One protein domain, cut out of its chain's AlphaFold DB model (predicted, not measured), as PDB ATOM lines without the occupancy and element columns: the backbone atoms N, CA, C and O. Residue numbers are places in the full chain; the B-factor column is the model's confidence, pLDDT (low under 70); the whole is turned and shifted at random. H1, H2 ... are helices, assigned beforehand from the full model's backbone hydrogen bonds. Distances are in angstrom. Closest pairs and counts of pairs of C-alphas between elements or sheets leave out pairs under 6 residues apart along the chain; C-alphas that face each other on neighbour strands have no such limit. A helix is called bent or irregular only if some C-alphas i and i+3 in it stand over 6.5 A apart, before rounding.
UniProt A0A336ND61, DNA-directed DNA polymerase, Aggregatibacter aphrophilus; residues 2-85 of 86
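This is residues 2 to 85 of the 86 residues of the protein "DNA-directed DNA polymerase" of Aggregatibacter aphrophilus (UniProt A0A336ND61). A long helical hairpin, H3 and H4, has H1 packed side by side on H3, and H2 crosses H1 steeply at the end of the domain away from the H3 to H4 turn. H3 lies between H1 and H4, which stay apart. The 84 printed residues hold four named helices, H1 to H4 in chain order, and no named strand; the class is all helix. The whole is compact, with a radius of gyration of the C-alphas of 13.4 A, yet elongated, spanning 41 by 26 by 16 A.

H1, residues 2 to 18, begins at C-alpha 2 (24.765, 27.334, 13.869) and is 24.1 A long. H2, residues 28 to 40, is 19.0 A long and irregular: C-alphas 29 and 32 are 8.4 A apart. H3, residues 43 to 62, begins at C-alpha 43 (15.044, 8.361, 25.503) and is 28.8 A long. H4, residues 68 to 84, is 23.0 A long and ends at C-alpha 84 (8.820, 10.118, 14.885).

H1 touches H2, and H2 touches it with residues 34 to 39 alone; the closest C-alphas, of Ala 14 and Ala 38, are 4.8 A apart. Their tilt is steep, 60 degrees, the same way. H1 touches H3 at a shallow tilt of 17 degrees, opposite ways; the closest C-alphas, of Leu 15 and Leu 46, are 5.6 A apart. H2 and H3 are close but not clearly touching, with the closest C-alphas, of Ala 38 and Leu 46, 7.5 A apart. H3 and H4 form a helical hairpin with a shallow tilt of 6 degrees; the closest C-alphas, of Ala 45 and Val 83, are 5.1 A apart. H4 is apart from H1 and H2. Every O i to N i+4 pair is within hydrogen-bond range in H1, H3 and H4, against 6 of 9 in H2.

The two farthest C-alphas, of Gln 20 and Ala 65, are 41.7 A apart. The printed part has no cut. The links H2 to H3 and H3 to H4 are tight, and H1 to H2 is short. Mean pLDDT of the printed part is 92.4; residues 64 to 66 are under 70.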
ATOM      1  N   GLN A   2      25.380  26.918  12.597       85.00
ATOM      2  CA  GLN A   2      24.765  27.334  13.869       85.00
ATOM      3  C   GLN A   2      23.356  26.764  14.130       85.00
ATOM      4  O   GLN A   2      23.031  26.433  15.262       85.00
ATOM      5  N   GLN A   3      22.527  26.601  13.092       87.88
ATOM      6  CA  GLN A   3      21.197  25.990  13.222       87.88
ATOM      7  C   GLN A   3      21.259  24.511  13.643       87.88
ATOM      8  O   GLN A   3      20.467  24.081  14.474       87.88
ATOM      9  N   LEU A   4      22.213  23.740  13.109       91.50
ATOM     10  CA  LEU A   4      22.419  22.341  13.500       91.50
ATOM     11  C   LEU A   4      23.058  22.249  14.886       91.50
ATOM     12  O   LEU A   4      22.695  21.369  15.654       91.50
ATOM     13  N   ASP A   5      23.958  23.176  15.228       93.75
ATOM     14  CA  ASP A   5      24.520  23.273  16.580       93.75
ATOM     15  C   ASP A   5      23.421  23.537  17.621       93.75
ATOM     16  O   ASP A   5      23.371  22.881  18.659       93.75
ATOM     17  N   TRP A   6      22.499  24.454  17.313       95.19
ATOM     18  CA  TRP A   6      21.339  24.730  18.156       95.19
ATOM     19  C   TRP A   6      20.402  23.522  18.257       95.19
ATOM     20  O   TRP A   6      19.977  23.171  19.354       95.19
ATOM     21  N   LEU A   7      20.126  22.836  17.142       95.56
ATOM     22  CA  LEU A   7      19.278  21.641  17.149       95.56
ATOM     23  C   LEU A   7      19.903  20.505  17.975       95.56
ATOM     24  O   LEU A   7      19.202  19.825  18.718       95.56
ATOM     25  N   LEU A   8      21.224  20.328  17.902       96.56
ATOM     26  CA  LEU A   8      21.956  19.374  18.738       96.56
ATOM     27  C   LEU A   8      21.885  19.734  20.222       96.56
ATOM     28  O   LEU A   8      21.672  18.848  21.048       96.56
ATOM     29  N   ALA A   9      22.028  21.017  20.565       96.88
ATOM     30  CA  ALA A   9      21.866  21.488  21.937       96.88
ATOM     31  C   ALA A   9      20.445  21.213  22.458       96.88
ATOM     32  O   ALA A   9      20.286  20.648  23.540       96.88
ATOM     33  N   PHE A  10      19.426  21.505  21.646       97.44
ATOM     34  CA  PHE A  10      18.026  21.234  21.966       97.44
ATOM     35  C   PHE A  10      17.761  19.740  22.204       97.44
ATOM     36  O   PHE A  10      17.174  19.369  23.219       97.44
ATOM     37  N   LEU A  11      18.231  18.864  21.309       97.25
ATOM     38  CA  LEU A  11      18.073  17.410  21.443       97.25
ATOM     39  C   LEU A  11      18.854  16.852  22.641       97.25
ATOM     40  O   LEU A  11      18.364  15.959  23.332       97.25
ATOM     41  N   SER A  12      20.038  17.403  22.923       97.62
ATOM     42  CA  SER A  12      20.823  17.056  24.112       97.62
ATOM     43  C   SER A  12      20.062  17.387  25.392       97.62
ATOM     44  O   SER A  12      19.955  16.541  26.281       97.62
ATOM     45  N   ASP A  13      19.489  18.585  25.482       97.88
ATOM     46  CA  ASP A  13      18.727  18.998  26.657       97.88
ATOM     47  C   ASP A  13      17.400  18.247  26.773       97.88
ATOM     48  O   ASP A  13      17.016  17.873  27.878       97.88
ATOM     49  N   ALA A  14      16.744  17.914  25.658       97.69
ATOM     50  CA  ALA A  14      15.549  17.076  25.667       97.69
ATOM     51  C   ALA A  14      15.857  15.660  26.183       97.69
ATOM     52  O   ALA A  14      15.115  15.120  27.007       97.69
ATOM     53  N   LEU A  15      16.980  15.068  25.763       97.81
ATOM     54  CA  LEU A  15      17.435  13.781  26.287       97.81
ATOM     55  C   LEU A  15      17.741  13.870  27.788       97.81
ATOM     56  O   LEU A  15      17.266  13.036  28.559       97.81
ATOM     57  N   LYS A  16      18.473  14.902  28.228       97.69
ATOM     58  CA  LYS A  16      18.732  15.145  29.656       97.69
ATOM     59  C   LYS A  16      17.427  15.298  30.438       97.69
ATOM     60  O   LYS A  16      17.278  14.670  31.482       97.69
ATOM     61  N   ALA A  17      16.459  16.051  29.913       96.75
ATOM     62  CA  ALA A  17      15.133  16.211  30.503       96.75
ATOM     63  C   ALA A  17      14.417  14.868  30.666       96.75
ATOM     64  O   ALA A  17      13.899  14.574  31.745       96.75
ATOM     65  N   LYS A  18      14.437  14.026  29.623       97.06
ATOM     66  CA  LYS A  18      13.844  12.683  29.656       97.06
ATOM     67  C   LYS A  18      14.494  11.787  30.710       97.06
ATOM     68  O   LYS A  18      13.804  10.987  31.335       97.06
ATOM     69  N   LEU A  19      15.796  11.961  30.932       96.50
ATOM     70  CA  LEU A  19      16.591  11.260  31.943       96.50
ATOM     71  C   LEU A  19      16.579  11.941  33.325       96.50
ATOM     72  O   LEU A  19      17.307  11.510  34.214       96.50
ATOM     73  N   GLN A  20      15.770  12.987  33.521       95.12
ATOM     74  CA  GLN A  20      15.676  13.758  34.771       95.12
ATOM     75  C   GLN A  20      16.995  14.446  35.191       95.12
ATOM     76  O   GLN A  20      17.213  14.749  36.364       95.12
ATOM     77  N   VAL A  21      17.871  14.752  34.232       95.19
ATOM     78  CA  VAL A  21      19.121  15.493  34.434       95.19
ATOM     79  C   VAL A  21      18.900  16.963  34.092       95.19
ATOM     80  O   VAL A  21      18.560  17.294  32.962       95.19
ATOM     81  N   LYS A  22      19.131  17.866  35.052       85.31
ATOM     82  CA  LYS A  22      19.020  19.328  34.848       85.31
ATOM     83  C   LYS A  22      20.356  20.055  34.683       85.31
ATOM     84  O   LYS A  22      20.390  21.224  34.321       85.31
ATOM     85  N   SER A  23      21.467  19.382  34.972       90.69
ATOM     86  CA  SER A  23      22.793  19.997  34.887       90.69
ATOM     87  C   SER A  23      23.227  20.197  33.434       90.69
ATOM     88  O   SER A  23      22.994  19.333  32.587       90.69
ATOM     89  N   GLY A  24      23.884  21.326  33.157       90.81
ATOM     90  CA  GLY A  24      24.503  21.602  31.860       90.81
ATOM     91  C   GLY A  24      23.513  21.811  30.714       90.81
ATOM     92  O   GLY A  24      23.831  21.448  29.582       90.81
ATOM     93  N   TRP A  25      22.315  22.329  31.000       94.06
ATOM     94  CA  TRP A  25      21.369  22.743  29.965       94.06
ATOM     95  C   TRP A  25      21.841  24.016  29.269       94.06
ATOM     96  O   TRP A  25      22.281  24.966  29.922       94.06
ATOM     97  N   ILE A  26      21.725  24.010  27.947       95.31
ATOM     98  CA  ILE A  26      22.136  25.068  27.028       95.31
ATOM     99  C   ILE A  26      20.916  25.920  26.649       95.31
ATOM    100  O   ILE A  26      20.975  27.146  26.715       95.31
ATOM    101  N   CYS A  27      19.795  25.284  26.307       94.06
ATOM    102  CA  CYS A  27      18.572  25.907  25.795       94.06
ATOM    103  C   CYS A  27      17.637  26.372  26.929       94.06
ATOM    104  O   CYS A  27      16.479  25.959  27.013       94.06
ATOM    105  N   GLN A  28      18.150  27.200  27.845       91.50
ATOM    106  CA  GLN A  28      17.405  27.667  29.027       91.50
ATOM    107  C   GLN A  28      16.280  28.650  28.681       91.50
ATOM    108  O   GLN A  28      15.248  28.686  29.345       91.50
ATOM    109  N   ASP A  29      16.462  29.424  27.618       94.62
ATOM    110  CA  ASP A  29      15.488  30.369  27.073       94.62
ATOM    111  C   ASP A  29      14.194  29.689  26.598       94.62
ATOM    112  O   ASP A  29      13.111  30.271  26.677       94.62
ATOM    113  N   ILE A  30      14.294  28.431  26.165       94.31
ATOM    114  CA  ILE A  30      13.183  27.624  25.651       94.31
ATOM    115  C   ILE A  30      12.948  26.346  26.464       94.31
ATOM    116  O   ILE A  30      12.395  25.375  25.943       94.31
ATOM    117  N   GLU A  31      13.307  26.348  27.755       94.62
ATOM    118  CA  GLU A  31      13.203  25.191  28.663       94.62
ATOM    119  C   GLU A  31      11.840  24.484  28.557       94.62
ATOM    120  O   GLU A  31      11.762  23.261  28.456       94.62
ATOM    121  N   ARG A  32      10.745  25.255  28.509       94.81
ATOM    122  CA  ARG A  32       9.386  24.703  28.376       94.81
ATOM    123  C   ARG A  32       9.214  23.870  27.108       94.81
ATOM    124  O   ARG A  32       8.612  22.802  27.174       94.81
ATOM    125  N   GLY A  33       9.749  24.337  25.981       95.19
ATOM    126  CA  GLY A  33       9.707  23.614  24.711       95.19
ATOM    127  C   GLY A  33      10.549  22.341  24.754       95.19
ATOM    128  O   GLY A  33      10.092  21.294  24.301       95.19
ATOM    129  N   VAL A  34      11.730  22.400  25.378       96.69
ATOM    130  CA  VAL A  34      12.601  21.232  25.592       96.69
ATOM    131  C   VAL A  34      11.877  20.153  26.401       96.69
ATOM    132  O   VAL A  34      11.840  18.989  26.002       96.69
ATOM    133  N   VAL A  35      11.257  20.535  27.521       96.06
ATOM    134  CA  VAL A  35      10.530  19.604  28.395       96.06
ATOM    135  C   VAL A  35       9.321  19.000  27.680       96.06
ATOM    136  O   VAL A  35       9.120  17.790  27.754       96.06
ATOM    137  N   GLN A  36       8.529  19.813  26.973       95.94
ATOM    138  CA  GLN A  36       7.370  19.332  26.212       95.94
ATOM    139  C   GLN A  36       7.782  18.347  25.115       95.94
ATOM    140  O   GLN A  36       7.184  17.281  24.985       95.94
ATOM    141  N   PHE A  37       8.841  18.659  24.367       95.69
ATOM    142  CA  PHE A  37       9.359  17.776  23.329       95.69
ATOM    143  C   PHE A  37       9.865  16.446  23.907       95.69
ATOM    144  O   PHE A  37       9.519  15.375  23.411       95.69
ATOM    145  N   ALA A  38      10.615  16.494  25.013       96.38
ATOM    146  CA  ALA A  38      11.118  15.300  25.691       96.38
ATOM    147  C   ALA A  38       9.998  14.363  26.176       96.38
ATOM    148  O   ALA A  38      10.165  13.142  26.214       96.38
ATOM    149  N   GLN A  39       8.837  14.905  26.553       95.19
ATOM    150  CA  GLN A  39       7.695  14.092  26.979       95.19
ATOM    151  C   GLN A  39       7.146  13.224  25.841       95.19
ATOM    152  O   GLN A  39       6.809  12.069  26.101       95.19
ATOM    153  N   GLY A  40       7.129  13.735  24.606       94.00
ATOM    154  CA  GLY A  40       6.555  13.056  23.442       94.00
ATOM    155  C   GLY A  40       7.379  11.897  22.876       94.00
ATOM    156  O   GLY A  40       6.835  11.083  22.141       94.00
ATOM    157  N   LEU A  41       8.664  11.787  23.226       95.25
ATOM    158  CA  LEU A  41       9.575  10.787  22.658       95.25
ATOM    159  C   LEU A  41      10.236   9.922  23.729       95.25
ATOM    160  O   LEU A  41      10.406  10.339  24.874       95.25
ATOM    161  N   SER A  42      10.639   8.706  23.368       96.06
ATOM    162  CA  SER A  42      11.447   7.848  24.239       96.06
ATOM    163  C   SER A  42      12.897   8.358  24.331       96.06
ATOM    164  O   SER A  42      13.376   9.074  23.453       96.06
ATOM    165  N   ALA A  43      13.628   7.995  25.393       96.38
ATOM    166  CA  ALA A  43      15.044   8.361  25.503       96.38
ATOM    167  C   ALA A  43      15.904   7.794  24.347       96.38
ATOM    168  O   ALA A  43      16.713   8.548  23.806       96.38
ATOM    169  N   PRO A  44      15.716   6.531  23.901       96.50
ATOM    170  CA  PRO A  44      16.394   6.023  22.708       96.50
ATOM    171  C   PRO A  44      16.084   6.831  21.442       96.50
ATOM    172  O   PRO A  44      17.006   7.137  20.692       96.50
ATOM    173  N   ALA A  45      14.827   7.238  21.234       96.56
ATOM    174  CA  ALA A  45      14.438   8.052  20.081       96.56
ATOM    175  C   ALA A  45      15.119   9.434  20.097       96.56
ATOM    176  O   ALA A  45      15.660   9.875  19.087       96.56
ATOM    177  N   LEU A  46      15.185  10.092  21.260       97.31
ATOM    178  CA  LEU A  46      15.895  11.370  21.424       97.31
ATOM    179  C   LEU A  46      17.401  11.244  21.152       97.31
ATOM    180  O   LEU A  46      17.988  12.109  20.499       97.31
ATOM    181  N   LEU A  47      18.027  10.160  21.622       97.19
ATOM    182  CA  LEU A  47      19.431   9.872  21.330       97.19
ATOM    183  C   LEU A  47      19.648   9.639  19.828       97.19
ATOM    184  O   LEU A  47      20.589  10.187  19.250       97.19
ATOM    185  N   GLN A  48      18.762   8.874  19.189       97.62
ATOM    186  CA  GLN A  48      18.820   8.605  17.755       97.62
ATOM    187  C   GLN A  48      18.668   9.887  16.930       97.62
ATOM    188  O   GLN A  48      19.450  10.114  16.007       97.62
ATOM    189  N   ALA A  49      17.745  10.773  17.310       97.44
ATOM    190  CA  ALA A  49      17.601  12.086  16.689       97.44
ATOM    191  C   ALA A  49      18.906  12.893  16.758       97.44
ATOM    192  O   ALA A  49      19.358  13.439  15.750       97.44
ATOM    193  N   GLY A  50      19.548  12.927  17.933       97.25
ATOM    194  CA  GLY A  50      20.837  13.594  18.116       97.25
ATOM    195  C   GLY A  50      21.927  13.024  17.204       97.25
ATOM    196  O   GLY A  50      22.646  13.783  16.552       97.25
ATOM    197  N   ASN A  51      22.009  11.695  17.090       97.50
ATOM    198  CA  ASN A  51      22.975  11.019  16.221       97.50
ATOM    199  C   ASN A  51      22.764  11.353  14.736       97.50
ATOM    200  O   ASN A  51      23.737  11.616  14.025       97.50
ATOM    201  N   ILE A  52      21.511  11.383  14.270       96.88
ATOM    202  CA  ILE A  52      21.174  11.741  12.885       96.88
ATOM    203  C   ILE A  52      21.627  13.174  12.584       96.88
ATOM    204  O   ILE A  52      22.360  13.398  11.620       96.88
ATOM    205  N   VAL A  53      21.265  14.139  13.435       96.38
ATOM    206  CA  VAL A  53      21.638  15.550  13.240       96.38
ATOM    207  C   VAL A  53      23.158  15.737  13.301       96.38
ATOM    208  O   VAL A  53      23.724  16.493  12.510       96.38
ATOM    209  N   GLN A  54      23.844  15.013  14.190       95.69
ATOM    210  CA  GLN A  54      25.301  15.064  14.304       95.69
ATOM    211  C   GLN A  54      25.980  14.535  13.034       95.69
ATOM    212  O   GLN A  54      26.972  15.114  12.583       95.69
ATOM    213  N   LYS A  55      25.435  13.471  12.433       94.69
ATOM    214  CA  LYS A  55      25.918  12.936  11.159       94.69
ATOM    215  C   LYS A  55      25.703  13.934  10.021       94.69
ATOM    216  O   LYS A  55      26.664  14.255   9.333       94.69
ATOM    217  N   VAL A  56      24.500  14.498   9.882       93.62
ATOM    218  CA  VAL A  56      24.190  15.538   8.876       93.62
ATOM    219  C   VAL A  56      25.167  16.708   8.975       93.62
ATOM    220  O   VAL A  56      25.720  17.155   7.972       93.62
ATOM    221  N   ARG A  57      25.430  17.181  10.196       93.00
ATOM    222  CA  ARG A  57      26.394  18.250  10.465       93.00
ATOM    223  C   ARG A  57      27.804  17.888   9.990       93.00
ATOM    224  O   ARG A  57      28.447  18.703   9.336       93.00
ATOM    225  N   SER A  58      28.269  16.683  10.313       92.00
ATOM    226  CA  SER A  58      29.582  16.185   9.889       92.00
ATOM    227  C   SER A  58      29.680  16.056   8.367       92.00
ATOM    228  O   SER A  58      30.666  16.490   7.769       92.00
ATOM    229  N   ASP A  59      28.647  15.508   7.729       91.00
ATOM    230  CA  ASP A  59      28.587  15.295   6.282       91.00
ATOM    231  C   ASP A  59      28.622  16.643   5.532       91.00
ATOM    232  O   ASP A  59      29.399  16.810   4.594       91.00
ATOM    233  N   LEU A  60      27.883  17.656   6.005       89.19
ATOM    234  CA  LEU A  60      27.902  19.011   5.432       89.19
ATOM    235  C   LEU A  60      29.250  19.734   5.577       89.19
ATOM    236  O   LEU A  60      29.551  20.619   4.780       89.19
ATOM    237  N   GLN A  61      30.054  19.401   6.591       85.94
ATOM    238  CA  GLN A  61      31.386  19.989   6.780       85.94
ATOM    239  C   GLN A  61      32.468  19.319   5.934       85.94
ATOM    240  O   GLN A  61      33.448  19.963   5.568       85.94
ATOM    241  N   THR A  62      32.333  18.017   5.688       81.00
ATOM    242  CA  THR A  62      33.403  17.191   5.112       81.00
ATOM    243  C   THR A  62      33.223  16.942   3.620       81.00
ATOM    244  O   THR A  62      34.210  16.765   2.906       81.00
ATOM    245  N   ILE A  63      31.987  16.968   3.118       71.25
ATOM    246  CA  ILE A  63      31.689  16.607   1.737       71.25
ATOM    247  C   ILE A  63      31.547  17.872   0.880       71.25
ATOM    248  O   ILE A  63      30.466  18.421   0.706       71.25
ATOM    249  N   ASN A  64      32.658  18.314   0.287       62.09
ATOM    250  CA  ASN A  64      32.709  19.481  -0.611       62.09
ATOM    251  C   ASN A  64      32.103  19.240  -2.016       62.09
ATOM    252  O   ASN A  64      32.042  20.171  -2.813       62.09
ATOM    253  N   ALA A  65      31.687  18.007  -2.346       58.78
ATOM    254  CA  ALA A  65      31.294  17.602  -3.707       58.78
ATOM    255  C   ALA A  65      29.876  17.006  -3.833       58.78
ATOM    256  O   ALA A  65      29.464  16.649  -4.936       58.78
ATOM    257  N   VAL A  66      29.128  16.877  -2.732       64.62
ATOM    258  CA  VAL A  66      27.741  16.380  -2.732       64.62
ATOM    259  C   VAL A  66      26.785  17.551  -2.547       64.62
ATOM    260  O   VAL A  66      27.082  18.515  -1.845       64.62
ATOM    261  N   ASN A  67      25.624  17.454  -3.192       81.50
ATOM    262  CA  ASN A  67      24.572  18.450  -3.101       81.50
ATOM    263  C   ASN A  67      24.049  18.519  -1.653       81.50
ATOM    264  O   ASN A  67      23.479  17.548  -1.153       81.50
ATOM    265  N   GLN A  68      24.270  19.644  -0.968       85.56
ATOM    266  CA  GLN A  68      23.903  19.838   0.445       85.56
ATOM    267  C   GLN A  68      22.413  19.568   0.697       85.56
ATOM    268  O   GLN A  68      22.041  19.060   1.753       85.56
ATOM    269  N   GLU A  69      21.576  19.837  -0.308       87.62
ATOM    270  CA  GLU A  69      20.148  19.526  -0.304       87.62
ATOM    271  C   GLU A  69      19.868  18.030  -0.110       87.62
ATOM    272  O   GLU A  69      18.982  17.677   0.661       87.62
ATOM    273  N   LEU A  70      20.649  17.141  -0.736       90.56
ATOM    274  CA  LEU A  70      20.478  15.691  -0.587       90.56
ATOM    275  C   LEU A  70      20.891  15.204   0.805       90.56
ATOM    276  O   LEU A  70      20.236  14.325   1.356       90.56
ATOM    277  N   ILE A  71      21.944  15.788   1.386       91.19
ATOM    278  CA  ILE A  71      22.388  15.466   2.753       91.19
ATOM    279  C   ILE A  71      21.318  15.885   3.768       91.19
ATOM    280  O   ILE A  71      20.984  15.124   4.676       91.19
ATOM    281  N   LEU A  72      20.757  17.087   3.603       91.31
ATOM    282  CA  LEU A  72      19.668  17.571   4.446       91.31
ATOM    283  C   LEU A  72      18.406  16.722   4.272       91.31
ATOM    284  O   LEU A  72      17.791  16.360   5.272       91.31
ATOM    285  N   LEU A  73      18.043  16.373   3.034       93.19
ATOM    286  CA  LEU A  73      16.880  15.541   2.741       93.19
ATOM    287  C   LEU A  73      17.002  14.154   3.388       93.19
ATOM    288  O   LEU A  73      16.100  13.769   4.123       93.19
ATOM    289  N   ASP A  74      18.123  13.447   3.192       93.00
ATOM    290  CA  ASP A  74      18.376  12.142   3.833       93.00
ATOM    291  C   ASP A  74      18.293  12.247   5.365       93.00
ATOM    292  O   ASP A  74      17.642  11.435   6.020       93.00
ATOM    293  N   GLY A  75      18.889  13.293   5.943       93.62
ATOM    294  CA  GLY A  75      18.830  13.552   7.380       93.62
ATOM    295  C   GLY A  75      17.414  13.771   7.917       93.62
ATOM    296  O   GLY A  75      17.033  13.173   8.923       93.62
ATOM    297  N   LEU A  76      16.627  14.618   7.252       93.62
ATOM    298  CA  LEU A  76      15.246  14.910   7.643       93.62
ATOM    299  C   LEU A  76      14.335  13.693   7.460       93.62
ATOM    300  O   LEU A  76      13.511  13.426   8.331       93.62
ATOM    301  N   THR A  77      14.511  12.928   6.380       95.56
ATOM    302  CA  THR A  77      13.767  11.681   6.163       95.56
ATOM    303  C   THR A  77      14.026  10.691   7.294       95.56
ATOM    304  O   THR A  77      13.066  10.181   7.860       95.56
ATOM    305  N   ARG A  78      15.287  10.493   7.701       96.06
ATOM    306  CA  ARG A  78      15.624   9.603   8.825       96.06
ATOM    307  C   ARG A  78      15.052  10.072  10.155       96.06
ATOM    308  O   ARG A  78      14.653   9.247  10.965       96.06
ATOM    309  N   LEU A  79      15.001  11.383  10.405       94.56
ATOM    310  CA  LEU A  79      14.331  11.892  11.605       94.56
ATOM    311  C   LEU A  79      12.853  11.492  11.616       94.56
ATOM    312  O   LEU A  79      12.341  11.086  12.650       94.56
ATOM    313  N   ILE A  80      12.168  11.569  10.478       93.06
ATOM    314  CA  ILE A  80      10.765  11.155  10.388       93.06
ATOM    315  C   ILE A  80      10.641   9.644  10.611       93.06
ATOM    316  O   ILE A  80       9.961   9.230  11.548       93.06
ATOM    317  N   THR A  81      11.350   8.835   9.825       94.44
ATOM    318  CA  THR A  81      11.169   7.376   9.809       94.44
ATOM    319  C   THR A  81      11.696   6.678  11.058       94.44
ATOM    320  O   THR A  81      11.088   5.714  11.512       94.44
ATOM    321  N   ASP A  82      12.806   7.152  11.628       93.38
ATOM    322  CA  ASP A  82      13.536   6.420  12.675       93.38
ATOM    323  C   ASP A  82      13.273   6.979  14.084       93.38
ATOM    324  O   ASP A  82      13.694   6.375  15.073       93.38
ATOM    325  N   VAL A  83      12.635   8.153  14.196       93.12
ATOM    326  CA  VAL A  83      12.389   8.833  15.485       93.12
ATOM    327  C   VAL A  83      10.911   9.127  15.712       93.12
ATOM    328  O   VAL A  83      10.431   8.911  16.823       93.12
ATOM    329  N   PHE A  84      10.206   9.666  14.711       88.81
ATOM    330  CA  PHE A  84       8.820  10.118  14.885       88.81
ATOM    331  C   PHE A  84       7.777   9.066  14.495       88.81
ATOM    332  O   PHE A  84       6.715   9.022  15.112       88.81
ATOM    333  N   GLU A  85       8.067   8.239  13.492       86.31
ATOM    334  CA  GLU A  85       7.172   7.178  13.001       86.31
ATOM    335  C   GLU A  85       7.603   5.766  13.432       86.31
ATOM    336  O   GLU A  85       6.847   4.813  13.228       86.31
TER     337      GLU A  85